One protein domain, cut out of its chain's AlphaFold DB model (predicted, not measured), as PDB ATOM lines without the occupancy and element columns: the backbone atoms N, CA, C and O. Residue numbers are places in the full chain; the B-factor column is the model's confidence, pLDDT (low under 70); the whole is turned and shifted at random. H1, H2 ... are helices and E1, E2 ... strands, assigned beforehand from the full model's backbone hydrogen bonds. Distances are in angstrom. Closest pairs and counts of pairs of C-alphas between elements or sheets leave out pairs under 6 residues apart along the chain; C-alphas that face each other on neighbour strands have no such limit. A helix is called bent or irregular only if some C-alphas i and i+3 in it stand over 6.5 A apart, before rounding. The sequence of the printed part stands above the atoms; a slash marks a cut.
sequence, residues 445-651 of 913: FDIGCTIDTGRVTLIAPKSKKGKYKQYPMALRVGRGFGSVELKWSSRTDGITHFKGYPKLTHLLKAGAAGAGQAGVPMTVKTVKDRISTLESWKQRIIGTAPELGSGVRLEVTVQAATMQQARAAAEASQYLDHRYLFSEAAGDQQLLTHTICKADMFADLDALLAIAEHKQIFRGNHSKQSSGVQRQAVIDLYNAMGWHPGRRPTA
ATOM      1  N   PHE A 445     -13.558 -43.418 -56.044       97.25
ATOM      2  CA  PHE A 445     -12.529 -42.413 -55.768       97.25
ATOM      3  C   PHE A 445     -13.181 -41.029 -55.625       97.25
ATOM      4  O   PHE A 445     -14.048 -40.673 -56.422       97.25
ATOM      5  N   ASP A 446     -12.773 -40.241 -54.629       96.94
ATOM      6  CA  ASP A 446     -13.223 -38.858 -54.414       96.94
ATOM      7  C   ASP A 446     -12.057 -37.908 -54.708       96.94
ATOM      8  O   ASP A 446     -11.074 -37.858 -53.960       96.94
ATOM      9  N   ILE A 447     -12.141 -37.208 -55.839       97.75
ATOM     10  CA  ILE A 447     -11.065 -36.367 -56.373       97.75
ATOM     11  C   ILE A 447     -11.325 -34.918 -55.963       97.75
ATOM     12  O   ILE A 447     -12.354 -34.335 -56.312       97.75
ATOM     13  N   GLY A 448     -10.383 -34.348 -55.217       96.69
ATOM     14  CA  GLY A 448     -10.376 -32.965 -54.769       96.69
ATOM     15  C   GLY A 448      -9.615 -32.038 -55.715       96.69
ATOM     16  O   GLY A 448      -8.576 -32.390 -56.270       96.69
ATOM     17  N   CYS A 449     -10.125 -30.818 -55.852       96.50
ATOM     18  CA  CYS A 449      -9.494 -29.689 -56.524       96.50
ATOM     19  C   CYS A 449      -9.567 -28.475 -55.587       96.50
ATOM     20  O   CYS A 449     -10.651 -28.067 -55.162       96.50
ATOM     21  N   THR A 450      -8.416 -27.927 -55.215       96.00
ATOM     22  CA  THR A 450      -8.265 -26.893 -54.184       96.00
ATOM     23  C   THR A 450      -7.772 -25.609 -54.836       96.00
ATOM     24  O   THR A 450      -6.682 -25.601 -55.394       96.00
ATOM     25  N   ILE A 451      -8.564 -24.536 -54.780       95.06
ATOM     26  CA  ILE A 451      -8.314 -23.278 -55.495       95.06
ATOM     27  C   ILE A 451      -8.075 -22.145 -54.491       95.06
ATOM     28  O   ILE A 451      -8.979 -21.775 -53.727       95.06
ATOM     29  N   ASP A 452      -6.875 -21.561 -54.513       91.88
ATOM     30  CA  ASP A 452      -6.422 -20.629 -53.475       91.88
ATOM     31  C   ASP A 452      -6.577 -19.161 -53.882       91.88
ATOM     32  O   ASP A 452      -5.791 -18.577 -54.619       91.88
ATOM     33  N   THR A 453      -7.633 -18.546 -53.352       89.56
ATOM     34  CA  THR A 453      -8.150 -17.233 -53.768       89.56
ATOM     35  C   THR A 453      -7.748 -16.084 -52.833       89.56
ATOM     36  O   THR A 453      -8.265 -14.971 -52.943       89.56
ATOM     37  N   GLY A 454      -6.890 -16.350 -51.842       88.25
ATOM     38  CA  GLY A 454      -6.439 -15.375 -50.835       88.25
ATOM     39  C   GLY A 454      -7.509 -14.874 -49.847       88.25
ATOM     40  O   GLY A 454      -7.180 -14.112 -48.939       88.25
ATOM     41  N   ARG A 455      -8.781 -15.280 -49.993       89.00
ATOM     42  CA  ARG A 455      -9.897 -14.945 -49.085       89.00
ATOM     43  C   ARG A 455     -10.795 -16.151 -48.819       89.00
ATOM     44  O   ARG A 455     -10.892 -17.058 -49.648       89.00
ATOM     45  N   VAL A 456     -11.527 -16.150 -47.702       94.06
ATOM     46  CA  VAL A 456     -12.601 -17.132 -47.469       94.06
ATOM     47  C   VAL A 456     -13.645 -16.960 -48.572       94.06
ATOM     48  O   VAL A 456     -14.212 -15.878 -48.714       94.06
ATOM     49  N   THR A 457     -13.869 -18.004 -49.371       95.62
ATOM     50  CA  THR A 457     -14.659 -17.923 -50.611       95.62
ATOM     51  C   THR A 457     -15.894 -18.803 -50.524       95.62
ATOM     52  O   THR A 457     -15.821 -20.017 -50.689       95.62
ATOM     53  N   LEU A 458     -17.035 -18.173 -50.252       97.25
ATOM     54  CA  LEU A 458     -18.337 -18.826 -50.203       97.25
ATOM     55  C   LEU A 458     -18.939 -18.908 -51.610       97.25
ATOM     56  O   LEU A 458     -18.694 -18.033 -52.445       97.25
ATOM     57  N   ILE A 459     -19.768 -19.922 -51.863       96.62
ATOM     58  CA  ILE A 459     -20.382 -20.154 -53.177       96.62
ATOM     59  C   ILE A 459     -21.911 -20.294 -53.130       96.62
ATOM     60  O   ILE A 459     -22.498 -20.646 -52.106       96.62
ATOM     61  N   ALA A 460     -22.561 -20.010 -54.257       95.50
ATOM     62  CA  ALA A 460     -23.998 -20.177 -54.472       95.50
ATOM     63  C   ALA A 460     -24.285 -20.551 -55.939       95.50
ATOM     64  O   ALA A 460     -23.531 -20.139 -56.818       95.50
ATOM     65  N   PRO A 461     -25.369 -21.280 -56.253       94.88
ATOM     66  CA  PRO A 461     -25.764 -21.520 -57.640       94.88
ATOM     67  C   PRO A 461     -26.365 -20.254 -58.277       94.88
ATOM     68  O   PRO A 461     -27.208 -19.595 -57.665       94.88
ATOM     69  N   LYS A 462     -26.005 -19.940 -59.531       92.06
ATOM     70  CA  LYS A 462     -26.627 -18.841 -60.306       92.06
ATOM     71  C   LYS A 462     -28.109 -19.102 -60.579       92.06
ATOM     72  O   LYS A 462     -28.919 -18.176 -60.595       92.06
ATOM     73  N   SER A 463     -28.462 -20.368 -60.797       83.81
ATOM     74  CA  SER A 463     -29.790 -20.804 -61.222       83.81
ATOM     75  C   SER A 463     -30.345 -21.901 -60.322       83.81
ATOM     76  O   SER A 463     -29.657 -22.858 -59.973       83.81
ATOM     77  N   LYS A 464     -31.646 -21.824 -60.013       77.56
ATOM     78  CA  LYS A 464     -32.360 -22.909 -59.317       77.56
ATOM     79  C   LYS A 464     -32.516 -24.167 -60.177       77.56
ATOM     80  O   LYS A 464     -32.765 -25.237 -59.628       77.56
ATOM     81  N   LYS A 465     -32.363 -24.061 -61.504       74.06
ATOM     82  CA  LYS A 465     -32.409 -25.214 -62.414       74.06
ATOM     83  C   LYS A 465     -31.186 -26.124 -62.292       74.06
ATOM     84  O   LYS A 465     -31.307 -27.299 -62.611       74.06
ATOM     85  N   GLY A 466     -30.060 -25.623 -61.775       68.50
ATOM     86  CA  GLY A 466     -28.854 -26.423 -61.531       68.50
ATOM     87  C   GLY A 466     -29.017 -27.518 -60.469       68.50
ATOM     88  O   GLY A 466     -28.092 -28.289 -60.262       68.50
ATOM     89  N   LYS A 467     -30.172 -27.598 -59.783       84.75
ATOM     90  CA  LYS A 467     -30.539 -28.606 -58.761       84.75
ATOM     91  C   LYS A 467     -29.632 -28.684 -57.518       84.75
ATOM     92  O   LYS A 467     -29.879 -29.517 -56.653       84.75
ATOM     93  N   TYR A 468     -28.650 -27.790 -57.380       92.62
ATOM     94  CA  TYR A 468     -27.753 -27.707 -56.224       92.62
ATOM     95  C   TYR A 468     -28.501 -27.638 -54.886       92.62
ATOM     96  O   TYR A 468     -29.270 -26.704 -54.632       92.62
ATOM     97  N   LYS A 469     -28.201 -28.577 -53.983       93.19
ATOM     98  CA  LYS A 469     -28.532 -28.460 -52.560       93.19
ATOM     99  C   LYS A 469     -27.537 -27.477 -51.941       93.19
ATOM    100  O   LYS A 469     -26.330 -27.683 -52.023       93.19
ATOM    101  N   GLN A 470     -28.038 -26.382 -51.378       92.38
ATOM    102  CA  GLN A 470     -27.217 -25.281 -50.869       92.38
ATOM    103  C   GLN A 470     -27.178 -25.279 -49.338       92.38
ATOM    104  O   GLN A 470     -28.215 -25.395 -48.682       92.38
ATOM    105  N   TYR A 471     -25.981 -25.080 -48.790       93.75
ATOM    106  CA  TYR A 471     -25.704 -24.982 -47.362       93.75
ATOM    107  C   TYR A 471     -25.109 -23.590 -47.072       93.75
ATOM    108  O   TYR A 471     -23.901 -23.410 -47.234       93.75
ATOM    109  N   PRO A 472     -25.924 -22.575 -46.720       93.75
ATOM    110  CA  PRO A 472     -25.438 -21.220 -46.443       93.75
ATOM    111  C   PRO A 472     -24.498 -21.191 -45.229       93.75
ATOM    112  O   PRO A 472     -24.643 -22.000 -44.313       93.75
ATOM    113  N   MET A 473     -23.536 -20.270 -45.204       94.50
ATOM    114  CA  MET A 473     -22.505 -20.144 -44.161       94.50
ATOM    115  C   MET A 473     -22.244 -18.663 -43.852       94.50
ATOM    116  O   MET A 473     -22.561 -17.794 -44.660       94.50
ATOM    117  N   ALA A 474     -21.657 -18.371 -42.687       94.62
ATOM    118  CA  ALA A 474     -21.391 -17.016 -42.185       94.62
ATOM    119  C   ALA A 474     -22.643 -16.112 -42.099       94.62
ATOM    120  O   ALA A 474     -22.536 -14.891 -42.216       94.62
ATOM    121  N   LEU A 475     -23.827 -16.711 -41.914       93.75
ATOM    122  CA  LEU A 475     -25.126 -16.081 -41.646       93.75
ATOM    123  C   LEU A 475     -25.380 -14.749 -42.390       93.75
ATOM    124  O   LEU A 475     -25.739 -14.770 -43.572       93.75
ATOM    125  N   ARG A 476     -25.228 -13.593 -41.717       92.94
ATOM    126  CA  ARG A 476     -25.492 -12.273 -42.315       92.94
ATOM    127  C   ARG A 476     -24.392 -11.889 -43.295       92.94
ATOM    128  O   ARG A 476     -24.691 -11.505 -44.426       92.94
ATOM    129  N   VAL A 477     -23.137 -12.045 -42.875       94.94
ATOM    130  CA  VAL A 477     -21.928 -11.714 -43.648       94.94
ATOM    131  C   VAL A 477     -21.852 -12.522 -44.941       94.94
ATOM    132  O   VAL A 477     -21.568 -11.956 -45.988       94.94
ATOM    133  N   GLY A 478     -22.171 -13.818 -44.900       94.75
ATOM    134  CA  GLY A 478     -22.139 -14.687 -46.078       94.75
ATOM    135  C   GLY A 478     -23.322 -14.538 -47.037       94.75
ATOM    136  O   GLY A 478     -23.301 -15.114 -48.124       94.75
ATOM    137  N   ARG A 479     -24.363 -13.770 -46.683       92.50
ATOM    138  CA  ARG A 479     -25.509 -13.440 -47.559       92.50
ATOM    139  C   ARG A 479     -26.220 -14.646 -48.198       92.50
ATOM    140  O   ARG A 479     -26.807 -14.531 -49.271       92.50
ATOM    141  N   GLY A 480     -26.180 -15.806 -47.542       91.25
ATOM    142  CA  GLY A 480     -26.741 -17.063 -48.049       91.25
ATOM    143  C   GLY A 480     -25.828 -17.859 -48.994       91.25
ATOM    144  O   GLY A 480     -26.190 -18.969 -49.374       91.25
ATOM    145  N   PHE A 481     -24.644 -17.351 -49.342       95.69
ATOM    146  CA  PHE A 481     -23.578 -18.155 -49.944       95.69
ATOM    147  C   PHE A 481     -22.996 -19.105 -48.881       95.69
ATOM    148  O   PHE A 481     -23.145 -18.888 -47.679       95.69
ATOM    149  N   GLY A 482     -22.340 -20.179 -49.311       95.69
ATOM    150  CA  GLY A 482     -21.706 -21.144 -48.420       95.69
ATOM    151  C   GLY A 482     -21.108 -22.298 -49.209       95.69
ATOM    152  O   GLY A 482     -20.147 -22.091 -49.944       95.69
ATOM    153  N   SER A 483     -21.696 -23.485 -49.069       96.06
ATOM    154  CA  SER A 483     -21.359 -24.698 -49.829       96.06
ATOM    155  C   SER A 483     -22.515 -25.138 -50.735       96.06
ATOM    156  O   SER A 483     -23.677 -24.800 -50.482       96.06
ATOM    157  N   VAL A 484     -22.218 -25.944 -51.757       96.06
ATOM    158  CA  VAL A 484     -23.213 -26.598 -52.626       96.06
ATOM    159  C   VAL A 484     -22.918 -28.088 -52.796       96.06
ATOM    160  O   VAL A 484     -21.773 -28.521 -52.684       96.06
ATOM    161  N   GLU A 485     -23.950 -28.865 -53.109       95.62
ATOM    162  CA  GLU A 485     -23.883 -30.309 -53.335       95.62
ATOM    163  C   GLU A 485     -24.805 -30.730 -54.491       95.62
ATOM    164  O   GLU A 485     -25.921 -30.216 -54.625       95.62
ATOM    165  N   LEU A 486     -24.356 -31.698 -55.291       94.50
ATOM    166  CA  LEU A 486     -25.169 -32.475 -56.229       94.50
ATOM    167  C   LEU A 486     -24.945 -33.965 -55.969       94.50
ATOM    168  O   LEU A 486     -23.804 -34.413 -55.924       94.50
ATOM    169  N   LYS A 487     -26.025 -34.735 -55.834       92.88
ATOM    170  CA  LYS A 487     -25.990 -36.205 -55.819       92.88
ATOM    171  C   LYS A 487     -26.725 -36.723 -57.055       92.88
ATOM    172  O   LYS A 487     -27.750 -36.155 -57.433       92.88
ATOM    173  N   TRP A 488     -26.234 -37.809 -57.641       91.62
ATOM    174  CA  TRP A 488     -26.884 -38.532 -58.733       91.62
ATOM    175  C   TRP A 488     -27.059 -39.999 -58.344       91.62
ATOM    176  O   TRP A 488     -26.148 -40.603 -57.786       91.62
ATOM    177  N   SER A 489     -28.223 -40.576 -58.649       83.69
ATOM    178  CA  SER A 489     -28.495 -42.004 -58.437       83.69
ATOM    179  C   SER A 489     -27.816 -42.896 -59.479       83.69
ATOM    180  O   SER A 489     -27.480 -44.037 -59.182       83.69
ATOM    181  N   SER A 490     -27.611 -42.384 -60.695       79.25
ATOM    182  CA  SER A 490     -26.839 -43.029 -61.757       79.25
ATOM    183  C   SER A 490     -26.383 -41.996 -62.790       79.25
ATOM    184  O   SER A 490     -27.119 -41.052 -63.096       79.25
ATOM    185  N   ARG A 491     -25.178 -42.187 -63.340       89.94
ATOM    186  CA  ARG A 491     -24.647 -41.505 -64.529       89.94
ATOM    187  C   ARG A 491     -23.794 -42.487 -65.330       89.94
ATOM    188  O   ARG A 491     -23.137 -43.352 -64.759       89.94
ATOM    189  N   THR A 492     -23.754 -42.316 -66.648       91.31
ATOM    190  CA  THR A 492     -22.956 -43.153 -67.565       91.31
ATOM    191  C   THR A 492     -21.446 -42.923 -67.469       91.31
ATOM    192  O   THR A 492     -20.684 -43.715 -68.008       91.31
ATOM    193  N   ASP A 493     -21.013 -41.847 -66.806       93.19
ATOM    194  CA  ASP A 493     -19.608 -41.513 -66.529       93.19
ATOM    195  C   ASP A 493     -19.165 -41.903 -65.105       93.19
ATOM    196  O   ASP A 493     -18.086 -41.515 -64.665       93.19
ATOM    197  N   GLY A 494     -19.999 -42.643 -64.365       95.06
ATOM    198  CA  GLY A 494     -19.693 -43.102 -63.009       95.06
ATOM    199  C   GLY A 494     -19.732 -42.016 -61.928       95.06
ATOM    200  O   GLY A 494     -19.541 -42.328 -60.751       95.06
ATOM    201  N   ILE A 495     -19.995 -40.749 -62.263       96.31
ATOM    202  CA  ILE A 495     -20.056 -39.672 -61.267       96.31
ATOM    203  C   ILE A 495     -21.312 -39.838 -60.399       96.31
ATOM    204  O   ILE A 495     -22.436 -39.892 -60.897       96.31
ATOM    205  N   THR A 496     -21.134 -39.879 -59.078       95.00
ATOM    206  CA  THR A 496     -22.234 -40.055 -58.104       95.00
ATOM    207  C   THR A 496     -22.469 -38.820 -57.236       95.00
ATOM    208  O   THR A 496     -23.588 -38.578 -56.780       95.00
ATOM    209  N   HIS A 497     -21.436 -38.002 -57.016       95.62
ATOM    210  CA  HIS A 497     -21.462 -36.891 -56.061       95.62
ATOM    211  C   HIS A 497     -20.555 -35.758 -56.556       95.62
ATOM    212  O   HIS A 497     -19.441 -36.006 -57.006       95.62
ATOM    213  N   PHE A 498     -21.016 -34.515 -56.439       96.69
ATOM    214  CA  PHE A 498     -20.191 -33.311 -56.517       96.69
ATOM    215  C   PHE A 498     -20.439 -32.444 -55.279       96.69
ATOM    216  O   PHE A 498     -21.586 -32.297 -54.842       96.69
ATOM    217  N   LYS A 499     -19.386 -31.823 -54.743       96.62
ATOM    218  CA  LYS A 499     -19.478 -30.784 -53.710       96.62
ATOM    219  C   LYS A 499     -18.619 -29.585 -54.107       96.62
ATOM    220  O   LYS A 499     -17.540 -29.749 -54.670       96.62
ATOM    221  N   GLY A 500     -19.040 -28.393 -53.702       97.50
ATOM    222  CA  GLY A 500     -18.167 -27.223 -53.601       97.50
ATOM    223  C   GLY A 500     -18.304 -26.593 -52.216       97.50
ATOM    224  O   GLY A 500     -19.422 -26.487 -51.710       97.50
ATOM    225  N   TYR A 501     -17.203 -26.183 -51.584       96.50
ATOM    226  CA  TYR A 501     -17.231 -25.575 -50.247       96.50
ATOM    227  C   TYR A 501     -15.980 -24.719 -49.948       96.50
ATOM    228  O   TYR A 501     -14.918 -24.966 -50.517       96.50
ATOM    229  N   PRO A 502     -16.052 -23.704 -49.063       96.12
ATOM    230  CA  PRO A 502     -14.890 -22.892 -48.691       96.12
ATOM    231  C   PRO A 502     -13.850 -23.707 -47.911       96.12
ATOM    232  O   PRO A 502     -14.206 -24.512 -47.046       96.12
ATOM    233  N   LYS A 503     -12.555 -23.400 -48.074       94.06
ATOM    234  CA  LYS A 503     -11.484 -23.982 -47.233       94.06
ATOM    235  C   LYS A 503     -11.648 -23.658 -45.736       94.06
ATOM    236  O   LYS A 503     -11.074 -24.344 -44.891       94.06
ATOM    237  N   LEU A 504     -12.497 -22.687 -45.381       93.31
ATOM    238  CA  LEU A 504     -12.968 -22.452 -44.013       93.31
ATOM    239  C   LEU A 504     -13.538 -23.726 -43.359       93.31
ATOM    240  O   LEU A 504     -13.323 -23.919 -42.168       93.31
ATOM    241  N   THR A 505     -14.180 -24.631 -44.107       90.56
ATOM    242  CA  THR A 505     -14.668 -25.917 -43.572       90.56
ATOM    243  C   THR A 505     -13.526 -26.800 -43.056       90.56
ATOM    244  O   THR A 505     -13.681 -27.456 -42.028       90.56
ATOM    245  N   HIS A 506     -12.361 -26.800 -43.717       88.88
ATOM    246  CA  HIS A 506     -11.172 -27.520 -43.234       88.88
ATOM    247  C   HIS A 506     -10.573 -26.847 -41.998       88.88
ATOM    248  O   HIS A 506     -10.235 -27.539 -41.042       88.88
ATOM    249  N   LEU A 507     -10.498 -25.512 -41.985       90.56
ATOM    250  CA  LEU A 507     -10.035 -24.754 -40.817       90.56
ATOM    251  C   LEU A 507     -10.935 -24.978 -39.595       90.56
ATOM    252  O   LEU A 507     -10.431 -25.145 -38.486       90.56
ATOM    253  N   LEU A 508     -12.253 -25.016 -39.808       89.19
ATOM    254  CA  LEU A 508     -13.233 -25.384 -38.794       89.19
ATOM    255  C   LEU A 508     -12.959 -26.807 -38.308       89.19
ATOM    256  O   LEU A 508     -12.626 -26.951 -37.141       89.19
ATOM    257  N   LYS A 509     -12.970 -27.833 -39.175       84.12
ATOM    258  CA  LYS A 509     -12.676 -29.228 -38.778       84.12
ATOM    259  C   LYS A 509     -11.372 -29.362 -37.967       84.12
ATOM    260  O   LYS A 509     -11.378 -29.993 -36.916       84.12
ATOM    261  N   ALA A 510     -10.279 -28.730 -38.405       85.38
ATOM    262  CA  ALA A 510      -8.988 -28.778 -37.711       85.38
ATOM    263  C   ALA A 510      -8.987 -28.020 -36.367       85.38
ATOM    264  O   ALA A 510      -8.399 -28.478 -35.389       85.38
ATOM    265  N   GLY A 511      -9.654 -26.864 -36.296       77.25
ATOM    266  CA  GLY A 511      -9.770 -26.068 -35.073       77.25
ATOM    267  C   GLY A 511     -10.808 -26.596 -34.077       77.25
ATOM    268  O   GLY A 511     -10.727 -26.279 -32.891       77.25
ATOM    269  N   ALA A 512     -11.773 -27.403 -34.523       68.69
ATOM    270  CA  ALA A 512     -13.015 -27.696 -33.815       68.69
ATOM    271  C   ALA A 512     -13.238 -29.198 -33.560       68.69
ATOM    272  O   ALA A 512     -14.205 -29.794 -34.031       68.69
ATOM    273  N   ALA A 513     -12.395 -29.804 -32.719       57.66
ATOM    274  CA  ALA A 513     -12.736 -31.081 -32.084       57.66
ATOM    275  C   ALA A 513     -14.155 -31.016 -31.470       57.66
ATOM    276  O   ALA A 513     -14.464 -30.073 -30.730       57.66
ATOM    277  N   GLY A 514     -15.010 -31.988 -31.812       56.34
ATOM    278  CA  GLY A 514     -16.437 -31.998 -31.462       56.34
ATOM    279  C   GLY A 514     -17.368 -31.254 -32.437       56.34
ATOM    280  O   GLY A 514     -18.523 -30.997 -32.084       56.34
ATOM    281  N   ALA A 515     -16.916 -30.901 -33.648       50.59
ATOM    282  CA  ALA A 515     -17.741 -30.317 -34.716       50.59
ATOM    283  C   ALA A 515     -18.720 -31.325 -35.349       50.59
ATOM    284  O   ALA A 515     -18.656 -31.627 -36.538       50.59
ATOM    285  N   GLY A 516     -19.642 -31.840 -34.532       51.41
ATOM    286  CA  GLY A 516     -20.562 -32.905 -34.933       51.41
ATOM    287  C   GLY A 516     -21.826 -33.062 -34.084       51.41
ATOM    288  O   GLY A 516     -22.568 -34.012 -34.297       51.41
ATOM    289  N   GLN A 517     -22.140 -32.154 -33.147       55.22
ATOM    290  CA  GLN A 517     -23.367 -32.261 -32.335       55.22
ATOM    291  C   GLN A 517     -24.656 -31.928 -33.132       55.22
ATOM    292  O   GLN A 517     -25.347 -30.947 -32.855       55.22
ATOM    293  N   ALA A 518     -24.992 -32.746 -34.133       52.28
ATOM    294  CA  ALA A 518     -26.063 -32.506 -35.105       52.28
ATOM    295  C   ALA A 518     -27.488 -32.796 -34.580       52.28
ATOM    296  O   ALA A 518     -28.488 -32.304 -35.127       52.28
ATOM    297  N   GLY A 519     -27.600 -33.543 -33.475       66.25
ATOM    298  CA  GLY A 519     -28.845 -33.670 -32.718       66.25
ATOM    299  C   GLY A 519     -29.358 -32.303 -32.249       66.25
ATOM    300  O   GLY A 519     -28.578 -31.383 -31.987       66.25
ATOM    301  N   VAL A 520     -30.677 -32.143 -32.124       76.19
ATOM    302  CA  VAL A 520     -31.274 -30.924 -31.544       76.19
ATOM    303  C   VAL A 520     -30.787 -30.780 -30.090       76.19
ATOM    304  O   VAL A 520     -30.761 -31.782 -29.376       76.19
ATOM    305  N   PRO A 521     -30.399 -29.583 -29.605       84.81
ATOM    306  CA  PRO A 521     -29.973 -29.414 -28.219       84.81
ATOM    307  C   PRO A 521     -31.204 -29.438 -27.302       84.81
ATOM    308  O   PRO A 521     -31.729 -28.393 -26.935       84.81
ATOM    309  N   MET A 522     -31.719 -30.631 -26.986       88.06
ATOM    310  CA  MET A 522     -33.051 -30.815 -26.384       88.06
ATOM    311  C   MET A 522     -33.195 -30.258 -24.960       88.06
ATOM    312  O   MET A 522     -34.320 -29.998 -24.539       88.06
ATOM    313  N   THR A 523     -32.095 -30.034 -24.234       90.25
ATOM    314  CA  THR A 523     -32.101 -29.442 -22.884       90.25
ATOM    315  C   THR A 523     -31.423 -28.075 -22.864       90.25
ATOM    316  O   THR A 523     -30.520 -27.806 -23.661       90.25
ATOM    317  N   VAL A 524     -31.794 -27.225 -21.902       90.31
ATOM    318  CA  VAL A 524     -31.107 -25.941 -21.661       90.31
ATOM    319  C   VAL A 524     -29.627 -26.152 -21.310       90.31
ATOM    320  O   VAL A 524     -28.797 -25.309 -21.648       90.31
ATOM    321  N   LYS A 525     -29.259 -27.289 -20.694       91.06
ATOM    322  CA  LYS A 525     -27.849 -27.656 -20.489       91.06
ATOM    323  C   LYS A 525     -27.113 -27.785 -21.828       91.06
ATOM    324  O   LYS A 525     -26.142 -27.077 -22.055       91.06
ATOM    325  N   THR A 526     -27.624 -28.618 -22.740       89.81
ATOM    326  CA  THR A 526     -27.017 -28.859 -24.063       89.81
ATOM    327  C   THR A 526     -26.903 -27.577 -24.892       89.81
ATOM    328  O   THR A 526     -25.957 -27.424 -25.656       89.81
ATOM    329  N   VAL A 527     -27.844 -26.640 -24.735       90.69
ATOM    330  CA  VAL A 527     -27.762 -25.302 -25.345       90.69
ATOM    331  C   VAL A 527     -26.542 -24.534 -24.817       90.69
ATOM    332  O   VAL A 527     -25.711 -24.114 -25.617       90.69
ATOM    333  N   LYS A 528     -26.383 -24.402 -23.492       91.06
ATOM    334  CA  LYS A 528     -25.242 -23.695 -22.877       91.06
ATOM    335  C   LYS A 528     -23.899 -24.361 -23.186       91.06
ATOM    336  O   LYS A 528     -22.952 -23.673 -23.562       91.06
ATOM    337  N   ASP A 529     -23.840 -25.692 -23.095       89.50
ATOM    338  CA  ASP A 529     -22.644 -26.488 -23.405       89.50
ATOM    339  C   ASP A 529     -22.167 -26.226 -24.856       89.50
ATOM    340  O   ASP A 529     -20.965 -26.136 -25.116       89.50
ATOM    341  N   ARG A 530     -23.099 -26.023 -25.805       89.06
ATOM    342  CA  ARG A 530     -22.787 -25.670 -27.204       89.06
ATOM    343  C   ARG A 530     -22.327 -24.230 -27.402       89.06
ATOM    344  O   ARG A 530     -21.423 -24.020 -28.200       89.06
ATOM    345  N   ILE A 531     -22.881 -23.251 -26.685       91.25
ATOM    346  CA  ILE A 531     -22.377 -21.867 -26.767       91.25
ATOM    347  C   ILE A 531     -20.929 -21.798 -26.262       91.25
ATOM    348  O   ILE A 531     -20.061 -21.316 -26.983       91.25
ATOM    349  N   SER A 532     -20.626 -22.420 -25.117       89.56
ATOM    350  CA  SER A 532     -19.247 -22.494 -24.608       89.56
ATOM    351  C   SER A 532     -18.300 -23.263 -25.548       89.56
ATOM    352  O   SER A 532     -17.129 -22.907 -25.715       89.56
ATOM    353  N   THR A 533     -18.813 -24.289 -26.236       88.25
ATOM    354  CA  THR A 533     -18.084 -24.997 -27.301       88.25
ATOM    355  C   THR A 533     -17.774 -24.070 -28.483       88.25
ATOM    356  O   THR A 533     -16.634 -24.043 -28.945       88.25
ATOM    357  N   LEU A 534     -18.749 -23.279 -28.938       90.00
ATOM    358  CA  LEU A 534     -18.623 -22.339 -30.054       90.00
ATOM    359  C   LEU A 534     -17.621 -21.213 -29.758       90.00
ATOM    360  O   LEU A 534     -16.733 -20.945 -30.567       90.00
ATOM    361  N   GLU A 535     -17.699 -20.610 -28.571       90.38
ATOM    362  CA  GLU A 535     -16.713 -19.643 -28.069       90.38
ATOM    363  C   GLU A 535     -15.304 -20.256 -28.063       90.38
ATOM    364  O   GLU A 535     -14.342 -19.658 -28.551       90.38
ATOM    365  N   SER A 536     -15.191 -21.503 -27.595       88.88
ATOM    366  CA  SER A 536     -13.934 -22.254 -27.590       88.88
ATOM    367  C   SER A 536     -13.411 -22.579 -28.995       88.88
ATOM    368  O   SER A 536     -12.207 -22.795 -29.145       88.88
ATOM    369  N   TRP A 537     -14.256 -22.635 -30.031       89.06
ATOM    370  CA  TRP A 537     -13.818 -22.718 -31.434       89.06
ATOM    371  C   TRP A 537     -13.349 -21.353 -31.941       89.06
ATOM    372  O   TRP A 537     -12.279 -21.259 -32.541       89.06
ATOM    373  N   LYS A 538     -14.113 -20.290 -31.662       91.19
ATOM    374  CA  LYS A 538     -13.789 -18.912 -32.050       91.19
ATOM    375  C   LYS A 538     -12.395 -18.511 -31.563       91.19
ATOM    376  O   LYS A 538     -11.577 -18.070 -32.364       91.19
ATOM    377  N   GLN A 539     -12.088 -18.752 -30.286       90.38
ATOM    378  CA  GLN A 539     -10.768 -18.459 -29.713       90.38
ATOM    379  C   GLN A 539      -9.639 -19.262 -30.382       90.38
ATOM    380  O   GLN A 539      -8.582 -18.708 -30.681       90.38
ATOM    381  N   ARG A 540      -9.869 -20.549 -30.688       89.19
ATOM    382  CA  ARG A 540      -8.897 -21.388 -31.415       89.19
ATOM    383  C   ARG A 540      -8.625 -20.873 -32.830       89.19
ATOM    384  O   ARG A 540      -7.477 -20.894 -33.261       89.19
ATOM    385  N   ILE A 541      -9.648 -20.397 -33.540       89.38
ATOM    386  CA  ILE A 541      -9.524 -19.981 -34.946       89.38
ATOM    387  C   ILE A 541      -9.044 -18.526 -35.087       89.38
ATOM    388  O   ILE A 541      -8.333 -18.227 -36.047       89.38
ATOM    389  N   ILE A 542      -9.310 -17.640 -34.120       88.38
ATOM    390  CA  ILE A 542      -8.706 -16.291 -34.065       88.38
ATOM    391  C   ILE A 542      -7.171 -16.357 -34.023       88.38
ATOM    392  O   ILE A 542      -6.514 -15.548 -34.668       88.38
ATOM    393  N   GLY A 543      -6.596 -17.345 -33.330       83.62
ATOM    394  CA  GLY A 543      -5.145 -17.563 -33.279       83.62
ATOM    395  C   GLY A 543      -4.519 -18.160 -34.550       83.62
ATOM    396  O   GLY A 543      -3.324 -18.445 -34.546       83.62
ATOM    397  N   THR A 544      -5.292 -18.388 -35.619       88.00
ATOM    398  CA  THR A 544      -4.790 -18.981 -36.874       88.00
ATOM    399  C   THR A 544      -4.359 -17.913 -37.872       88.00
ATOM    400  O   THR A 544      -4.977 -16.851 -37.966       88.00
ATOM    401  N   ALA A 545      -3.323 -18.213 -38.659       85.88
ATOM    402  CA  ALA A 545      -2.792 -17.292 -39.659       85.88
ATOM    403  C   ALA A 545      -3.882 -16.817 -40.659       85.88
ATOM    404  O   ALA A 545      -4.825 -17.574 -40.939       85.88
ATOM    405  N   PRO A 546      -3.833 -15.567 -41.162       80.69
ATOM    406  CA  PRO A 546      -4.929 -14.967 -41.934       80.69
ATOM    407  C   PRO A 546      -5.360 -15.778 -43.162       80.69
ATOM    408  O   PRO A 546      -6.558 -15.921 -43.412       80.69
ATOM    409  N   GLU A 547      -4.394 -16.346 -43.878       84.88
ATOM    410  CA  GLU A 547      -4.555 -17.140 -45.095       84.88
ATOM    411  C   GLU A 547      -5.187 -18.516 -44.851       84.88
ATOM    412  O   GLU A 547      -5.872 -19.041 -45.730       84.88
ATOM    413  N   LEU A 548      -5.058 -19.088 -43.648       88.81
ATOM    414  CA  LEU A 548      -5.707 -20.357 -43.326       88.81
ATOM    415  C   LEU A 548      -7.233 -20.213 -43.429       88.81
ATOM    416  O   LEU A 548      -7.829 -19.287 -42.870       88.81
ATOM    417  N   GLY A 549      -7.863 -21.146 -44.148       89.06
ATOM    418  CA  GLY A 549      -9.292 -21.122 -44.482       89.06
ATOM    419  C   GLY A 549      -9.659 -20.291 -45.720       89.06
ATOM    420  O   GLY A 549     -10.813 -20.338 -46.147       89.06
ATOM    421  N   SER A 550      -8.710 -19.565 -46.318       91.69
ATOM    422  CA  SER A 550      -8.906 -18.897 -47.611       91.69
ATOM    423  C   SER A 550      -8.844 -19.887 -48.771       91.69
ATOM    424  O   SER A 550      -8.111 -20.867 -48.686       91.69
ATOM    425  N   GLY A 551      -9.600 -19.617 -49.838       94.06
ATOM    426  CA  GLY A 551      -9.809 -20.509 -50.982       94.06
ATOM    427  C   GLY A 551     -11.128 -21.289 -50.946       94.06
ATOM    428  O   GLY A 551     -11.914 -21.211 -49.992       94.06
ATOM    429  N   VAL A 552     -11.368 -22.042 -52.017       95.69
ATOM    430  CA  VAL A 552     -12.532 -22.918 -52.234       95.69
ATOM    431  C   VAL A 552     -12.042 -24.302 -52.661       95.69
ATOM    432  O   VAL A 552     -11.000 -24.422 -53.299       95.69
ATOM    433  N   ARG A 553     -12.776 -25.354 -52.299       96.62
ATOM    434  CA  ARG A 553     -12.520 -26.729 -52.728       96.62
ATOM    435  C   ARG A 553     -13.719 -27.269 -53.494       96.62
ATOM    436  O   ARG A 553     -14.864 -27.065 -53.085       96.62
ATOM    437  N   LEU A 554     -13.427 -27.945 -54.594       97.56
ATOM    438  CA  LEU A 554     -14.353 -28.719 -55.408       97.56
ATOM    439  C   LEU A 554     -14.003 -30.200 -55.217       97.56
ATOM    440  O   LEU A 554     -12.828 -30.546 -55.130       97.56
ATOM    441  N   GLU A 555     -15.002 -31.067 -55.119       97.44
ATOM    442  CA  GLU A 555     -14.832 -32.514 -54.941       97.44
ATOM    443  C   GLU A 555     -15.802 -33.258 -55.859       97.44
ATOM    444  O   GLU A 555     -16.981 -32.900 -55.921       97.44
ATOM    445  N   VAL A 556     -15.319 -34.294 -56.548       97.56
ATOM    446  CA  VAL A 556     -16.120 -35.182 -57.402       97.56
ATOM    447  C   VAL A 556     -15.863 -36.634 -57.008       97.56
ATOM    448  O   VAL A 556     -14.737 -37.120 -57.119       97.56
ATOM    449  N   THR A 557     -16.922 -37.342 -56.608       97.31
ATOM    450  CA  THR A 557     -16.871 -38.776 -56.305       97.31
ATOM    451  C   THR A 557     -17.300 -39.589 -57.525       97.31
ATOM    452  O   THR A 557     -18.433 -39.456 -58.004       97.31
ATOM    453  N   VAL A 558     -16.408 -40.456 -58.007       97.06
ATOM    454  CA  VAL A 558     -16.585 -41.282 -59.210       97.06
ATOM    455  C   VAL A 558     -16.481 -42.762 -58.856       97.06
ATOM    456  O   VAL A 558     -15.533 -43.175 -58.188       97.06
ATOM    457  N   GLN A 559     -17.427 -43.564 -59.339       96.75
ATOM    458  CA  GLN A 559     -17.303 -45.016 -59.426       96.75
ATOM    459  C   GLN A 559     -16.618 -45.376 -60.753       96.75
ATOM    460  O   GLN A 559     -17.157 -45.089 -61.820       96.75
ATOM    461  N   ALA A 560     -15.431 -45.980 -60.698       96.44
ATOM    462  CA  ALA A 560     -14.653 -46.387 -61.871       96.44
ATOM    463  C   ALA A 560     -13.619 -47.450 -61.478       96.44
ATOM    464  O   ALA A 560     -13.210 -47.492 -60.320       96.44
ATOM    465  N   ALA A 561     -13.145 -48.275 -62.420       96.75
ATOM    466  CA  ALA A 561     -12.263 -49.401 -62.101       96.75
ATOM    467  C   ALA A 561     -10.936 -48.989 -61.439       96.75
ATOM    468  O   ALA A 561     -10.434 -49.695 -60.560       96.75
ATOM    469  N   THR A 562     -10.377 -47.855 -61.870       96.62
ATOM    470  CA  THR A 562      -9.075 -47.325 -61.442       96.62
ATOM    471  C   THR A 562      -9.131 -45.805 -61.294       96.62
ATOM    472  O   THR A 562      -9.972 -45.133 -61.902       96.62
ATOM    473  N   MET A 563      -8.191 -45.238 -60.539       96.00
ATOM    474  CA  MET A 563      -8.067 -43.792 -60.342       96.00
ATOM    475  C   MET A 563      -7.875 -43.058 -61.678       96.00
ATOM    476  O   MET A 563      -8.454 -41.995 -61.883       96.00
ATOM    477  N   GLN A 564      -7.150 -43.650 -62.636       95.56
ATOM    478  CA  GLN A 564      -6.967 -43.066 -63.972       95.56
ATOM    479  C   GLN A 564      -8.299 -42.902 -64.728       95.56
ATOM    480  O   GLN A 564      -8.502 -41.885 -65.392       95.56
ATOM    481  N   GLN A 565      -9.217 -43.867 -64.613       96.62
ATOM    482  CA  GLN A 565     -10.552 -43.757 -65.208       96.62
ATOM    483  C   GLN A 565     -11.414 -42.724 -64.470       96.62
ATOM    484  O   GLN A 565     -12.051 -41.891 -65.115       96.62
ATOM    485  N   ALA A 566     -11.386 -42.728 -63.131       97.12
ATOM    486  CA  ALA A 566     -12.085 -41.736 -62.311       97.12
ATOM    487  C   ALA A 566     -11.643 -40.302 -62.651       97.12
ATOM    488  O   ALA A 566     -12.474 -39.411 -62.829       97.12
ATOM    489  N   ARG A 567     -10.330 -40.096 -62.820       96.31
ATOM    490  CA  ARG A 567      -9.735 -38.831 -63.255       96.31
ATOM    491  C   ARG A 567     -10.242 -38.408 -64.632       96.31
ATOM    492  O   ARG A 567     -10.695 -37.278 -64.768       96.31
ATOM    493  N   ALA A 568     -10.214 -39.300 -65.624       96.81
ATOM    494  CA  ALA A 568     -10.674 -38.986 -66.978       96.81
ATOM    495  C   ALA A 568     -12.163 -38.586 -67.014       96.81
ATOM    496  O   ALA A 568     -12.529 -37.643 -67.715       96.81
ATOM    497  N   ALA A 569     -13.014 -39.246 -66.221       97.06
ATOM    498  CA  ALA A 569     -14.420 -38.867 -66.065       97.06
ATOM    499  C   ALA A 569     -14.586 -37.497 -65.379       97.06
ATOM    500  O   ALA A 569     -15.354 -36.656 -65.848       97.06
ATOM    501  N   ALA A 570     -13.833 -37.234 -64.305       96.31
ATOM    502  CA  ALA A 570     -13.866 -35.950 -63.606       96.31
ATOM    503  C   ALA A 570     -13.392 -34.786 -64.501       96.31
ATOM    504  O   ALA A 570     -14.064 -33.754 -64.555       96.31
ATOM    505  N   GLU A 571     -12.302 -34.968 -65.254       95.25
ATOM    506  CA  GLU A 571     -11.788 -34.000 -66.236       95.25
ATOM    507  C   GLU A 571     -12.811 -33.742 -67.358       95.25
ATOM    508  O   GLU A 571     -13.158 -32.589 -67.615       95.25
ATOM    509  N   ALA A 572     -13.381 -34.796 -67.957       96.38
ATOM    510  CA  ALA A 572     -14.400 -34.676 -69.006       96.38
ATOM    511  C   ALA A 572     -15.705 -34.006 -68.530       96.38
ATOM    512  O   ALA A 572     -16.415 -33.399 -69.330       96.38
ATOM    513  N   SER A 573     -16.026 -34.089 -67.235       94.69
ATOM    514  CA  SER A 573     -17.223 -33.467 -66.650       94.69
ATOM    515  C   SER A 573     -17.106 -31.960 -66.394       94.69
ATOM    516  O   SER A 573     -18.112 -31.314 -66.102       94.69
ATOM    517  N   GLN A 574     -15.882 -31.417 -66.427       95.69
ATOM    518  CA  GLN A 574     -15.528 -30.042 -66.048       95.69
ATOM    519  C   GLN A 574     -15.944 -29.596 -64.625       95.69
ATOM    520  O   GLN A 574     -15.736 -28.439 -64.266       95.69
ATOM    521  N   TYR A 575     -16.458 -30.479 -63.756       95.19
ATOM    522  CA  TYR A 575     -16.846 -30.109 -62.382       95.19
ATOM    523  C   TYR A 575     -15.667 -29.713 -61.475       95.19
ATOM    524  O   TYR A 575     -15.881 -29.043 -60.466       95.19
ATOM    525  N   LEU A 576     -14.436 -30.102 -61.825       96.00
ATOM    526  CA  LEU A 576     -13.210 -29.658 -61.147       96.00
ATOM    527  C   LEU A 576     -12.521 -28.473 -61.854       96.00
ATOM    528  O   LEU A 576     -11.576 -27.913 -61.301       96.00
ATOM    529  N   ASP A 577     -12.992 -28.063 -63.038       95.12
ATOM    530  CA  ASP A 577     -12.504 -26.876 -63.746       95.12
ATOM    531  C   ASP A 577     -13.203 -25.628 -63.191       95.12
ATOM    532  O   ASP A 577     -14.341 -25.298 -63.533       95.12
ATOM    533  N   HIS A 578     -12.501 -24.907 -62.317       93.62
ATOM    534  CA  HIS A 578     -13.004 -23.673 -61.719       93.62
ATOM    535  C   HIS A 578     -13.190 -22.550 -62.750       93.62
ATOM    536  O   HIS A 578     -14.081 -21.716 -62.584       93.62
ATOM    537  N   ARG A 579     -12.399 -22.523 -63.831       93.88
ATOM    538  CA  ARG A 579     -12.528 -21.502 -64.882       93.88
ATOM    539  C   ARG A 579     -13.810 -21.716 -65.672       93.88
ATOM    540  O   ARG A 579     -14.499 -20.741 -65.952       93.88
ATOM    541  N   TYR A 580     -14.171 -22.965 -65.961       95.00
ATOM    542  CA  TYR A 580     -15.484 -23.301 -66.506       95.00
ATOM    543  C   TYR A 580     -16.604 -23.002 -65.501       95.00
ATOM    544  O   TYR A 580     -17.465 -22.166 -65.781       95.00
ATOM    545  N   LEU A 581     -16.574 -23.632 -64.322       94.81
ATOM    546  CA  LEU A 581     -17.725 -23.727 -63.415       94.81
ATOM    547  C   LEU A 581     -18.164 -22.384 -62.798       94.81
ATOM    548  O   LEU A 581     -19.341 -22.212 -62.474       94.81
ATOM    549  N   PHE A 582     -17.250 -21.417 -62.663       94.06
ATOM    550  CA  PHE A 582     -17.576 -20.056 -62.219       94.06
ATOM    551  C   PHE A 582     -17.843 -19.070 -63.380       94.06
ATOM    552  O   PHE A 582     -18.271 -17.940 -63.132       94.06
ATOM    553  N   SER A 583     -17.656 -19.476 -64.644       93.56
ATOM    554  CA  SER A 583     -17.933 -18.656 -65.838       93.56
ATOM    555  C   SER A 583     -19.354 -18.827 -66.384       93.56
ATOM    556  O   SER A 583     -20.061 -19.782 -66.065       93.56
ATOM    557  N   GLU A 584     -19.771 -17.921 -67.273       92.50
ATOM    558  CA  GLU A 584     -21.089 -18.006 -67.918       92.50
ATOM    559  C   GLU A 584     -21.243 -19.199 -68.875       92.50
ATOM    560  O   GLU A 584     -22.374 -19.591 -69.165       92.50
ATOM    561  N   ALA A 585     -20.141 -19.830 -69.300       94.06
ATOM    562  CA  ALA A 585     -20.167 -21.027 -70.142       94.06
ATOM    563  C   ALA A 585     -20.793 -22.248 -69.439       94.06
ATOM    564  O   ALA A 585     -21.318 -23.134 -70.110       94.06
ATOM    565  N   ALA A 586     -20.803 -22.273 -68.100       92.75
ATOM    566  CA  ALA A 586     -21.461 -23.318 -67.316       92.75
ATOM    567  C   ALA A 586     -23.000 -23.184 -67.261       92.75
ATOM    568  O   ALA A 586     -23.680 -24.084 -66.771       92.75
ATOM    569  N   GLY A 587     -23.591 -22.089 -67.756       93.06
ATOM    570  CA  GLY A 587     -25.047 -21.951 -67.894       93.06
ATOM    571  C   GLY A 587     -25.824 -22.190 -66.589       93.06
ATOM    572  O   GLY A 587     -25.652 -21.465 -65.609       93.06
ATOM    573  N   ASP A 588     -26.691 -23.211 -66.565       91.00
ATOM    574  CA  ASP A 588     -27.454 -23.602 -65.366       91.00
ATOM    575  C   ASP A 588     -26.601 -24.325 -64.294       91.00
ATOM    576  O   ASP A 588     -27.028 -24.391 -63.138       91.00
ATOM    577  N   GLN A 589     -25.397 -24.813 -64.630       91.31
ATOM    578  CA  GLN A 589     -24.389 -25.300 -63.670       91.31
ATOM    579  C   GLN A 589     -23.551 -24.159 -63.061       91.31
ATOM    580  O   GLN A 589     -22.822 -24.404 -62.100       91.31
ATOM    581  N   GLN A 590     -23.628 -22.919 -63.574       95.56
ATOM    582  CA  GLN A 590     -22.739 -21.846 -63.118       95.56
ATOM    583  C   GLN A 590     -22.890 -21.568 -61.617       95.56
ATOM    584  O   GLN A 590     -23.980 -21.274 -61.106       95.56
ATOM    585  N   LEU A 591     -21.750 -21.566 -60.931       95.88
ATOM    586  CA  LEU A 591     -21.616 -21.115 -59.556       95.88
ATOM    587  C   LEU A 591     -21.198 -19.638 -59.506       95.88
ATOM    588  O   LEU A 591     -20.486 -19.126 -60.367       95.88
ATOM    589  N   LEU A 592     -21.643 -18.949 -58.462       95.88
ATOM    590  CA  LEU A 592     -21.284 -17.577 -58.116       95.88
ATOM    591  C   LEU A 592     -20.474 -17.586 -56.818       95.88
ATOM    592  O   LEU A 592     -20.710 -18.422 -55.945       95.88
ATOM    593  N   THR A 593     -19.566 -16.624 -56.662       95.88
ATOM    594  CA  THR A 593     -18.733 -16.462 -55.463       95.88
ATOM    595  C   THR A 593     -19.108 -15.233 -54.642       95.88
ATOM    596  O   THR A 593     -19.550 -14.212 -55.169       95.88
ATOM    597  N   HIS A 594     -18.859 -15.320 -53.338       96.31
ATOM    598  CA  HIS A 594     -18.784 -14.184 -52.431       96.31
ATOM    599  C   HIS A 594     -17.616 -14.401 -51.465       96.31
ATOM    600  O   HIS A 594     -17.601 -15.357 -50.690       96.31
ATOM    601  N   THR A 595     -16.625 -13.512 -51.515       95.19
ATOM    602  CA  THR A 595     -15.506 -13.515 -50.571       95.19
ATOM    603  C   THR A 595     -15.842 -12.727 -49.309       95.19
ATOM    604  O   THR A 595     -16.506 -11.690 -49.380       95.19
ATOM    605  N   ILE A 596     -15.383 -13.226 -48.162       93.88
ATOM    606  CA  ILE A 596     -15.524 -12.598 -46.839       93.88
ATOM    607  C   ILE A 596     -14.162 -12.598 -46.126       93.88
ATOM    608  O   ILE A 596     -13.240 -13.307 -46.542       93.88
ATOM    609  N   CYS A 597     -14.013 -11.838 -45.036       90.81
ATOM    610  CA  CYS A 597     -12.863 -11.982 -44.140       90.81
ATOM    611  C   CYS A 597     -13.270 -12.567 -42.776       90.81
ATOM    612  O   CYS A 597     -14.413 -12.438 -42.338       90.81
ATOM    613  N   LYS A 598     -12.314 -13.213 -42.089       91.12
ATOM    614  CA  LYS A 598     -12.551 -13.826 -40.768       91.12
ATOM    615  C   LYS A 598     -12.954 -12.782 -39.708       91.12
ATOM    616  O   LYS A 598     -13.715 -13.111 -38.808       91.12
ATOM    617  N   ALA A 599     -12.499 -11.530 -39.832       91.00
ATOM    618  CA  ALA A 599     -12.823 -10.461 -38.885       91.00
ATOM    619  C   ALA A 599     -14.300 -10.026 -38.955       91.00
ATOM    620  O   ALA A 599     -14.948  -9.979 -37.913       91.00
ATOM    621  N   ASP A 600     -14.853  -9.798 -40.155       91.62
ATOM    622  CA  ASP A 600     -16.279  -9.459 -40.332       91.62
ATOM    623  C   ASP A 600     -17.179 -10.563 -39.755       91.62
ATOM    624  O   ASP A 600     -18.143 -10.293 -39.041       91.62
ATOM    625  N   MET A 601     -16.821 -11.821 -40.034       93.25
ATOM    626  CA  MET A 601     -17.521 -13.013 -39.555       93.25
ATOM    627  C   MET A 601     -17.530 -13.107 -38.020       93.25
ATOM    628  O   MET A 601     -18.561 -13.417 -37.423       93.25
ATOM    629  N   PHE A 602     -16.403 -12.811 -37.362       93.69
ATOM    630  CA  PHE A 602     -16.331 -12.802 -35.899       93.69
ATOM    631  C   PHE A 602     -17.036 -11.596 -35.269       93.69
ATOM    632  O   PHE A 602     -17.643 -11.764 -34.216       93.69
ATOM    633  N   ALA A 603     -17.018 -10.422 -35.907       94.00
ATOM    634  CA  ALA A 603     -17.750  -9.246 -35.435       94.00
ATOM    635  C   ALA A 603     -19.279  -9.441 -35.510       94.00
ATOM    636  O   ALA A 603     -20.000  -9.025 -34.605       94.00
ATOM    637  N   ASP A 604     -19.773 -10.114 -36.555       94.50
ATOM    638  CA  ASP A 604     -21.184 -10.503 -36.676       94.50
ATOM    639  C   ASP A 604     -21.581 -11.515 -35.591       94.50
ATOM    640  O   ASP A 604     -22.579 -11.324 -34.897       94.50
ATOM    641  N   LEU A 605     -20.752 -12.546 -35.382       95.56
ATOM    642  CA  LEU A 605     -20.933 -13.536 -34.319       95.56
ATOM    643  C   LEU A 605     -20.952 -12.900 -32.918       95.56
ATOM    644  O   LEU A 605     -21.810 -13.253 -32.113       95.56
ATOM    645  N   ASP A 606     -20.046 -11.965 -32.625       95.81
ATOM    646  CA  ASP A 606     -19.981 -11.291 -31.321       95.81
ATOM    647  C   ASP A 606     -21.207 -10.416 -31.056       95.81
ATOM    648  O   ASP A 606     -21.768 -10.464 -29.961       95.81
ATOM    649  N   ALA A 607     -21.679  -9.668 -32.057       94.69
ATOM    650  CA  ALA A 607     -22.907  -8.891 -31.923       94.69
ATOM    651  C   ALA A 607     -24.133  -9.799 -31.712       94.69
ATOM    652  O   ALA A 607     -24.985  -9.509 -30.875       94.69
ATOM    653  N   LEU A 608     -24.203 -10.941 -32.405       94.94
ATOM    654  CA  LEU A 608     -25.265 -11.935 -32.214       94.94
ATOM    655  C   LEU A 608     -25.213 -12.591 -30.821       94.94
ATOM    656  O   LEU A 608     -26.266 -12.788 -30.211       94.94
ATOM    657  N   LEU A 609     -24.020 -12.888 -30.293       95.44
ATOM    658  CA  LEU A 609     -23.839 -13.376 -28.919       95.44
ATOM    659  C   LEU A 609     -24.283 -12.323 -27.894       95.44
ATOM    660  O   LEU A 609     -25.073 -12.642 -27.007       95.44
ATOM    661  N   ALA A 610     -23.869 -11.063 -28.061       94.31
ATOM    662  CA  ALA A 610     -24.270  -9.959 -27.189       94.31
ATOM    663  C   ALA A 610     -25.793  -9.727 -27.195       94.31
ATOM    664  O   ALA A 610     -26.386  -9.494 -26.144       94.31
ATOM    665  N   ILE A 611     -26.462  -9.853 -28.348       92.19
ATOM    666  CA  ILE A 611     -27.931  -9.775 -28.435       92.19
ATOM    667  C   ILE A 611     -28.596 -10.983 -27.765       92.19
ATOM    668  O   ILE A 611     -29.606 -10.818 -27.078       92.19
ATOM    669  N   ALA A 612     -28.042 -12.188 -27.922       92.69
ATOM    670  CA  ALA A 612     -28.560 -13.386 -27.262       92.69
ATOM    671  C   ALA A 612     -28.409 -13.324 -25.732       92.69
ATOM    672  O   ALA A 612     -29.300 -13.791 -25.015       92.69
ATOM    673  N   GLU A 613     -27.327 -12.720 -25.233       91.94
ATOM    674  CA  GLU A 613     -27.144 -12.424 -23.812       91.94
ATOM    675  C   GLU A 613     -28.072 -11.297 -23.348       91.94
ATOM    676  O   GLU A 613     -28.800 -11.501 -22.386       91.94
ATOM    677  N   HIS A 614     -28.160 -10.161 -24.045       89.00
ATOM    678  CA  HIS A 614     -29.071  -9.064 -23.686       89.00
ATOM    679  C   HIS A 614     -30.536  -9.534 -23.603       89.00
ATOM    680  O   HIS A 614     -31.214  -9.291 -22.605       89.00
ATOM    681  N   LYS A 615     -31.002 -10.310 -24.595       87.62
ATOM    682  CA  LYS A 615     -32.327 -10.966 -24.597       87.62
ATOM    683  C   LYS A 615     -32.418 -12.204 -23.688       87.62
ATOM    684  O   LYS A 615     -33.465 -12.842 -23.622       87.62
ATOM    685  N   GLN A 616     -31.335 -12.565 -22.997       89.62
ATOM    686  CA  GLN A 616     -31.225 -13.674 -22.044       89.62
ATOM    687  C   GLN A 616     -31.672 -15.043 -22.590       89.62
ATOM    688  O   GLN A 616     -32.100 -15.915 -21.828       89.62
ATOM    689  N   ILE A 617     -31.525 -15.262 -23.904       89.38
ATOM    690  CA  ILE A 617     -32.052 -16.428 -24.635       89.38
ATOM    691  C   ILE A 617     -31.577 -17.738 -24.001       89.38
ATOM    692  O   ILE A 617     -32.351 -18.684 -23.877       89.38
ATOM    693  N   PHE A 618     -30.324 -17.795 -23.550       89.00
ATOM    694  CA  PHE A 618     -29.710 -19.004 -22.993       89.00
ATOM    695  C   PHE A 618     -29.877 -19.167 -21.471       89.00
ATOM    696  O   PHE A 618     -29.314 -20.100 -20.893       89.00
ATOM    697  N   ARG A 619     -30.671 -18.320 -20.792       86.69
ATOM    698  CA  ARG A 619     -31.049 -18.553 -19.384       86.69
ATOM    699  C   ARG A 619     -32.022 -19.733 -19.241       86.69
ATOM    700  O   ARG A 619     -32.625 -20.215 -20.196       86.69
ATOM    701  N   GLY A 620     -32.151 -20.215 -18.005       85.69
ATOM    702  CA  GLY A 620     -33.042 -21.316 -17.629       85.69
ATOM    703  C   GLY A 620     -32.349 -22.437 -16.849       85.69
ATOM    704  O   GLY A 620     -31.114 -22.524 -16.797       85.69
ATOM    705  N   ASN A 621     -33.175 -23.293 -16.239       85.50
ATOM    706  CA  ASN A 621     -32.755 -24.477 -15.488       85.50
ATOM    707  C   ASN A 621     -32.279 -25.582 -16.446       85.50
ATOM    708  O   ASN A 621     -32.979 -25.934 -17.392       85.50
ATOM    709  N   HIS A 622     -31.103 -26.146 -16.169       90.12
ATOM    710  CA  HIS A 622     -30.409 -27.134 -16.997       90.12
ATOM    711  C   HIS A 622     -31.227 -28.395 -17.314       90.12
ATOM    712  O   HIS A 622     -31.061 -28.944 -18.400       90.12
ATOM    713  N   SER A 623     -32.116 -28.832 -16.413       87.12
ATOM    714  CA  SER A 623     -32.953 -30.026 -16.611       87.12
ATOM    715  C   SER A 623     -34.230 -29.783 -17.427       87.12
ATOM    716  O   SER A 623     -34.934 -30.737 -17.753       87.12
ATOM    717  N   LYS A 624     -34.562 -28.530 -17.765       90.00
ATOM    718  CA  LYS A 624     -35.728 -28.220 -18.605       90.00
ATOM    719  C   LYS A 624     -35.401 -28.406 -20.088       90.00
ATOM    720  O   LYS A 624     -34.256 -28.241 -20.522       90.00
ATOM    721  N   GLN A 625     -36.433 -28.731 -20.867       89.12
ATOM    722  CA  GLN A 625     -36.338 -28.750 -22.325       89.12
ATOM    723  C   GLN A 625     -36.020 -27.348 -22.860       89.12
ATOM    724  O   GLN A 625     -36.474 -26.350 -22.302       89.12
ATOM    725  N   SER A 626     -35.251 -27.276 -23.945       88.31
ATOM    726  CA  SER A 626     -34.935 -26.012 -24.616       88.31
ATOM    727  C   SER A 626     -36.111 -25.483 -25.443       88.31
ATOM    728  O   SER A 626     -36.889 -26.269 -25.993       88.31
ATOM    729  N   SER A 627     -36.221 -24.162 -25.580       86.56
ATOM    730  CA  SER A 627     -37.243 -23.512 -26.416       86.56
ATOM    731  C   SER A 627     -36.904 -23.557 -27.914       86.56
ATOM    732  O   SER A 627     -35.760 -23.804 -28.304       86.56
ATOM    733  N   GLY A 628     -37.888 -23.273 -28.778       84.19
ATOM    734  CA  GLY A 628     -37.658 -23.124 -30.223       84.19
ATOM    735  C   GLY A 628     -36.620 -22.041 -30.541       84.19
ATOM    736  O   GLY A 628     -35.680 -22.296 -31.291       84.19
ATOM    737  N   VAL A 629     -36.725 -20.880 -29.882       88.12
ATOM    738  CA  VAL A 629     -35.778 -19.759 -30.027       88.12
ATOM    739  C   VAL A 629     -34.362 -20.163 -29.607       88.12
ATOM    740  O   VAL A 629     -33.417 -19.891 -30.339       88.12
ATOM    741  N   GLN A 630     -34.195 -20.883 -28.491       90.06
ATOM    742  CA  GLN A 630     -32.883 -21.391 -28.061       90.06
ATOM    743  C   GLN A 630     -32.255 -22.338 -29.091       90.06
ATOM    744  O   GLN A 630     -31.062 -22.243 -29.375       90.06
ATOM    745  N   ARG A 631     -33.053 -23.245 -29.669       90.25
ATOM    746  CA  ARG A 631     -32.589 -24.192 -30.696       90.25
ATOM    747  C   ARG A 631     -32.182 -23.463 -31.978       90.25
ATOM    748  O   ARG A 631     -31.136 -23.786 -32.535       90.25
ATOM    749  N   GLN A 632     -32.966 -22.474 -32.415       90.81
ATOM    750  CA  GLN A 632     -32.667 -21.692 -33.617       90.81
ATOM    751  C   GLN A 632     -31.454 -20.773 -33.418       90.81
ATOM    752  O   GLN A 632     -30.575 -20.753 -34.273       90.81
ATOM    753  N   ALA A 633     -31.328 -20.108 -32.267       92.62
ATOM    754  CA  ALA A 633     -30.166 -19.277 -31.957       92.62
ATOM    755  C   ALA A 633     -28.854 -20.082 -31.950       92.62
ATOM    756  O   ALA A 633     -27.853 -19.610 -32.480       92.62
ATOM    757  N   VAL A 634     -28.854 -21.327 -31.453       92.50
ATOM    758  CA  VAL A 634     -27.687 -22.224 -31.578       92.50
ATOM    759  C   VAL A 634     -27.370 -22.545 -33.047       92.50
ATOM    760  O   VAL A 634     -26.203 -22.512 -33.425       92.50
ATOM    761  N   ILE A 635     -28.375 -22.825 -33.888       91.69
ATOM    762  CA  ILE A 635     -28.166 -23.074 -35.330       91.69
ATOM    763  C   ILE A 635     -27.558 -21.837 -36.007       91.69
ATOM    764  O   ILE A 635     -26.587 -21.958 -36.755       91.69
ATOM    765  N   ASP A 636     -28.097 -20.655 -35.717       93.75
ATOM    766  CA  ASP A 636     -27.708 -19.400 -36.357       93.75
ATOM    767  C   ASP A 636     -26.315 -18.930 -35.921       93.75
ATOM    768  O   ASP A 636     -25.536 -18.491 -36.762       93.75
ATOM    769  N   LEU A 637     -25.958 -19.080 -34.641       94.44
ATOM    770  CA  LEU A 637     -24.626 -18.741 -34.127       94.44
ATOM    771  C   LEU A 637     -23.542 -19.686 -34.666       94.44
ATOM    772  O   LEU A 637     -22.473 -19.227 -35.072       94.44
ATOM    773  N   TYR A 638     -23.823 -20.991 -34.759       92.69
ATOM    774  CA  TYR A 638     -22.929 -21.921 -35.460       92.69
ATOM    775  C   TYR A 638     -22.792 -21.534 -36.941       92.69
ATOM    776  O   TYR A 638     -21.686 -21.577 -37.483       92.69
ATOM    777  N   ASN A 639     -23.873 -21.070 -37.577       94.00
ATOM    778  CA  ASN A 639     -23.823 -20.598 -38.956       94.00
ATOM    779  C   ASN A 639     -23.017 -19.306 -39.126       94.00
ATOM    780  O   ASN A 639     -22.234 -19.224 -40.070       94.00
ATOM    781  N   ALA A 640     -23.145 -18.343 -38.209       94.62
ATOM    782  CA  ALA A 640     -22.361 -17.108 -38.187       94.62
ATOM    783  C   ALA A 640     -20.859 -17.394 -38.026       94.62
ATOM    784  O   ALA A 640     -20.050 -16.810 -38.735       94.62
ATOM    785  N   MET A 641     -20.492 -18.386 -37.206       92.19
ATOM    786  CA  MET A 641     -19.125 -18.924 -37.093       92.19
ATOM    787  C   MET A 641     -18.630 -19.654 -38.367       92.19
ATOM    788  O   MET A 641     -17.461 -20.026 -38.463       92.19
ATOM    789  N   GLY A 642     -19.503 -19.869 -39.357       91.56
ATOM    790  CA  GLY A 642     -19.184 -20.508 -40.632       91.56
ATOM    791  C   GLY A 642     -19.536 -21.995 -40.727       91.56
ATOM    792  O   GLY A 642     -19.190 -22.616 -41.724       91.56
ATOM    793  N   TRP A 643     -20.224 -22.590 -39.746       90.44
ATOM    794  CA  TRP A 643     -20.589 -24.013 -39.746       90.44
ATOM    795  C   TRP A 643     -22.088 -24.228 -40.011       90.44
ATOM    796  O   TRP A 643     -22.929 -23.684 -39.302       90.44
ATOM    797  N   HIS A 644     -22.459 -25.050 -40.998       88.62
ATOM    798  CA  HIS A 644     -23.867 -25.376 -41.268       88.62
ATOM    799  C   HIS A 644     -24.258 -26.717 -40.608       88.62
ATOM    800  O   HIS A 644     -23.911 -27.771 -41.142       88.62
ATOM    801  N   PRO A 645     -25.009 -26.734 -39.485       74.75
ATOM    802  CA  PRO A 645     -25.228 -27.932 -38.660       74.75
ATOM    803  C   PRO A 645     -26.354 -28.838 -39.206       74.75
ATOM    804  O   PRO A 645     -27.283 -29.199 -38.483       74.75
ATOM    805  N   GLY A 646     -26.352 -29.114 -40.515       78.19
ATOM    806  CA  GLY A 646     -27.411 -29.825 -41.256       78.19
ATOM    807  C   GLY A 646     -28.770 -29.101 -41.344       78.19
ATOM    808  O   GLY A 646     -29.513 -29.288 -42.306       78.19
ATOM    809  N   ARG A 647     -29.090 -28.230 -40.382       84.19
ATOM    810  CA  ARG A 647     -30.356 -27.493 -40.256       84.19
ATOM    811  C   ARG A 647     -30.224 -26.083 -40.824       84.19
ATOM    812  O   ARG A 647     -29.194 -25.441 -40.644       84.19
ATOM    813  N   ARG A 648     -31.283 -25.604 -41.487       86.62
ATOM    814  CA  ARG A 648     -31.297 -24.275 -42.116       86.62
ATOM    815  C   ARG A 648     -31.178 -23.172 -41.053       86.62
ATOM    816  O   ARG A 648     -31.964 -23.192 -40.102       86.62
ATOM    817  N   PRO A 649     -30.267 -22.200 -41.222       90.50
ATOM    818  CA  PRO A 649     -30.274 -20.995 -40.409       90.50
ATOM    819  C   PRO A 649     -31.475 -20.106 -40.750       90.50
ATOM    820  O   PRO A 649     -32.094 -20.227 -41.815       90.50
ATOM    821  N   THR A 650     -31.771 -19.179 -39.849       89.00
ATOM    822  CA  THR A 650     -32.715 -18.085 -40.056       89.00
ATOM    823  C   THR A 650     -32.305 -17.278 -41.290       89.00
ATOM    824  O   THR A 650     -31.149 -16.885 -41.441       89.00
ATOM    825  N   ALA A 651     -33.252 -17.040 -42.202       83.75
ATOM    826  CA  ALA A 651     -32.975 -16.331 -43.450       83.75
ATOM    827  C   ALA A 651     -32.533 -14.879 -43.191       83.75
ATOM    828  O   ALA A 651     -33.072 -14.219 -42.307       83.75
TER     829      ALA A 651
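Overview. This is residues 445 to 651 of the 913 residues of an uncharacterized protein of Ustilago trichophora (UniProt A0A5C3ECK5). The domain is elongated, with two lobes end to end: an antiparallel sheet of five strands, with H3 over one face at E1 and E6, and a bundle of three helices, H2, H6 and H7. The short sheet E2-E7 belongs to the strand lobe, where E2 crosses near the ends of E4, E5 and E6, and H1 leads from the large sheet toward H2. The printed part has 207 residues with seven named helices and seven named strands, in the order E1 E2 E3 E4 E5 H1 H2 E6 H3 H4 H5 E7 H6 H7; the large sheet runs E1 E6 E5 E4 E3, and the class is mixed. It is compact, with a radius of gyration of the C-alphas of 18.7 A, and spans 57 by 33 by 30 A.

Along the chain. The large sheet holds E1, residues 445 to 451, 19.6 A long from C-alpha 445 at (-12.529, -42.413, -55.768); E6, 552 to 559, 23.7 A; E5, 495 to 502, 21.6 A; E4, 482 to 487; and E3, 469 to 472. E2, 456 to 461, and E7, 591 to 596, make the second sheet. The helices are H1, 504 to 511; H2, 524 to 542, 27.4 A; H3, 563 to 572; H4, 578 to 581; H5, 584 to 589; H6, 598 to 614, 24.2 A; and H7, 628 to 640, 18.3 A, ending at C-alpha 640 (-22.361, -17.108, -38.187).

Arrangement. E3, E4 and E5 form a meander, each strand the antiparallel neighbour of the one before. N 484 and O 500 of E4 and E5 are 2.8 A apart, and N 449 and O 554 of E1 and E6 are 2.8 A apart, both within hydrogen-bond range. H3 on one face makes two layers with the sheet, at a height over the sheet of 8.2 A. H1 and H4 only graze this sheet. E2 and E7 are antiparallel, with N 592 and O 460 2.8 A apart; the closest C-alphas of E2 and E4, Leu 458 and Gly 482, are 4.5 A apart. H4 and H5 are close but not clearly touching, with C-alphas 580 and 586 closest at 6.0 A. H2, H6 and H7 form an up-and-down bundle, each running against the one before it. Helical hairpin H6 and H7 touch at Leu 605 and Ala 640, 5.5 A, at a shallow tilt of 19 degrees, opposite ways. Every O i to N i+4 pair is within hydrogen-bond range in H1, H3, H6 and H7; H2 has 14 of 15, H5, which is irregular with C-alphas 585 and 588 9.1 A apart, 0 of 2 but 2 of 3 O i to N i+3 pairs, and H4 is too short for one.

Size, cuts and confidence. The C-alphas of Ala 561 and His 614 are farthest apart, 58.2 A. The printed part has no cut; the links H1 to H2 and H6 to H7 are long. Residue 466 and residues 512 to 519 have pLDDT under 70.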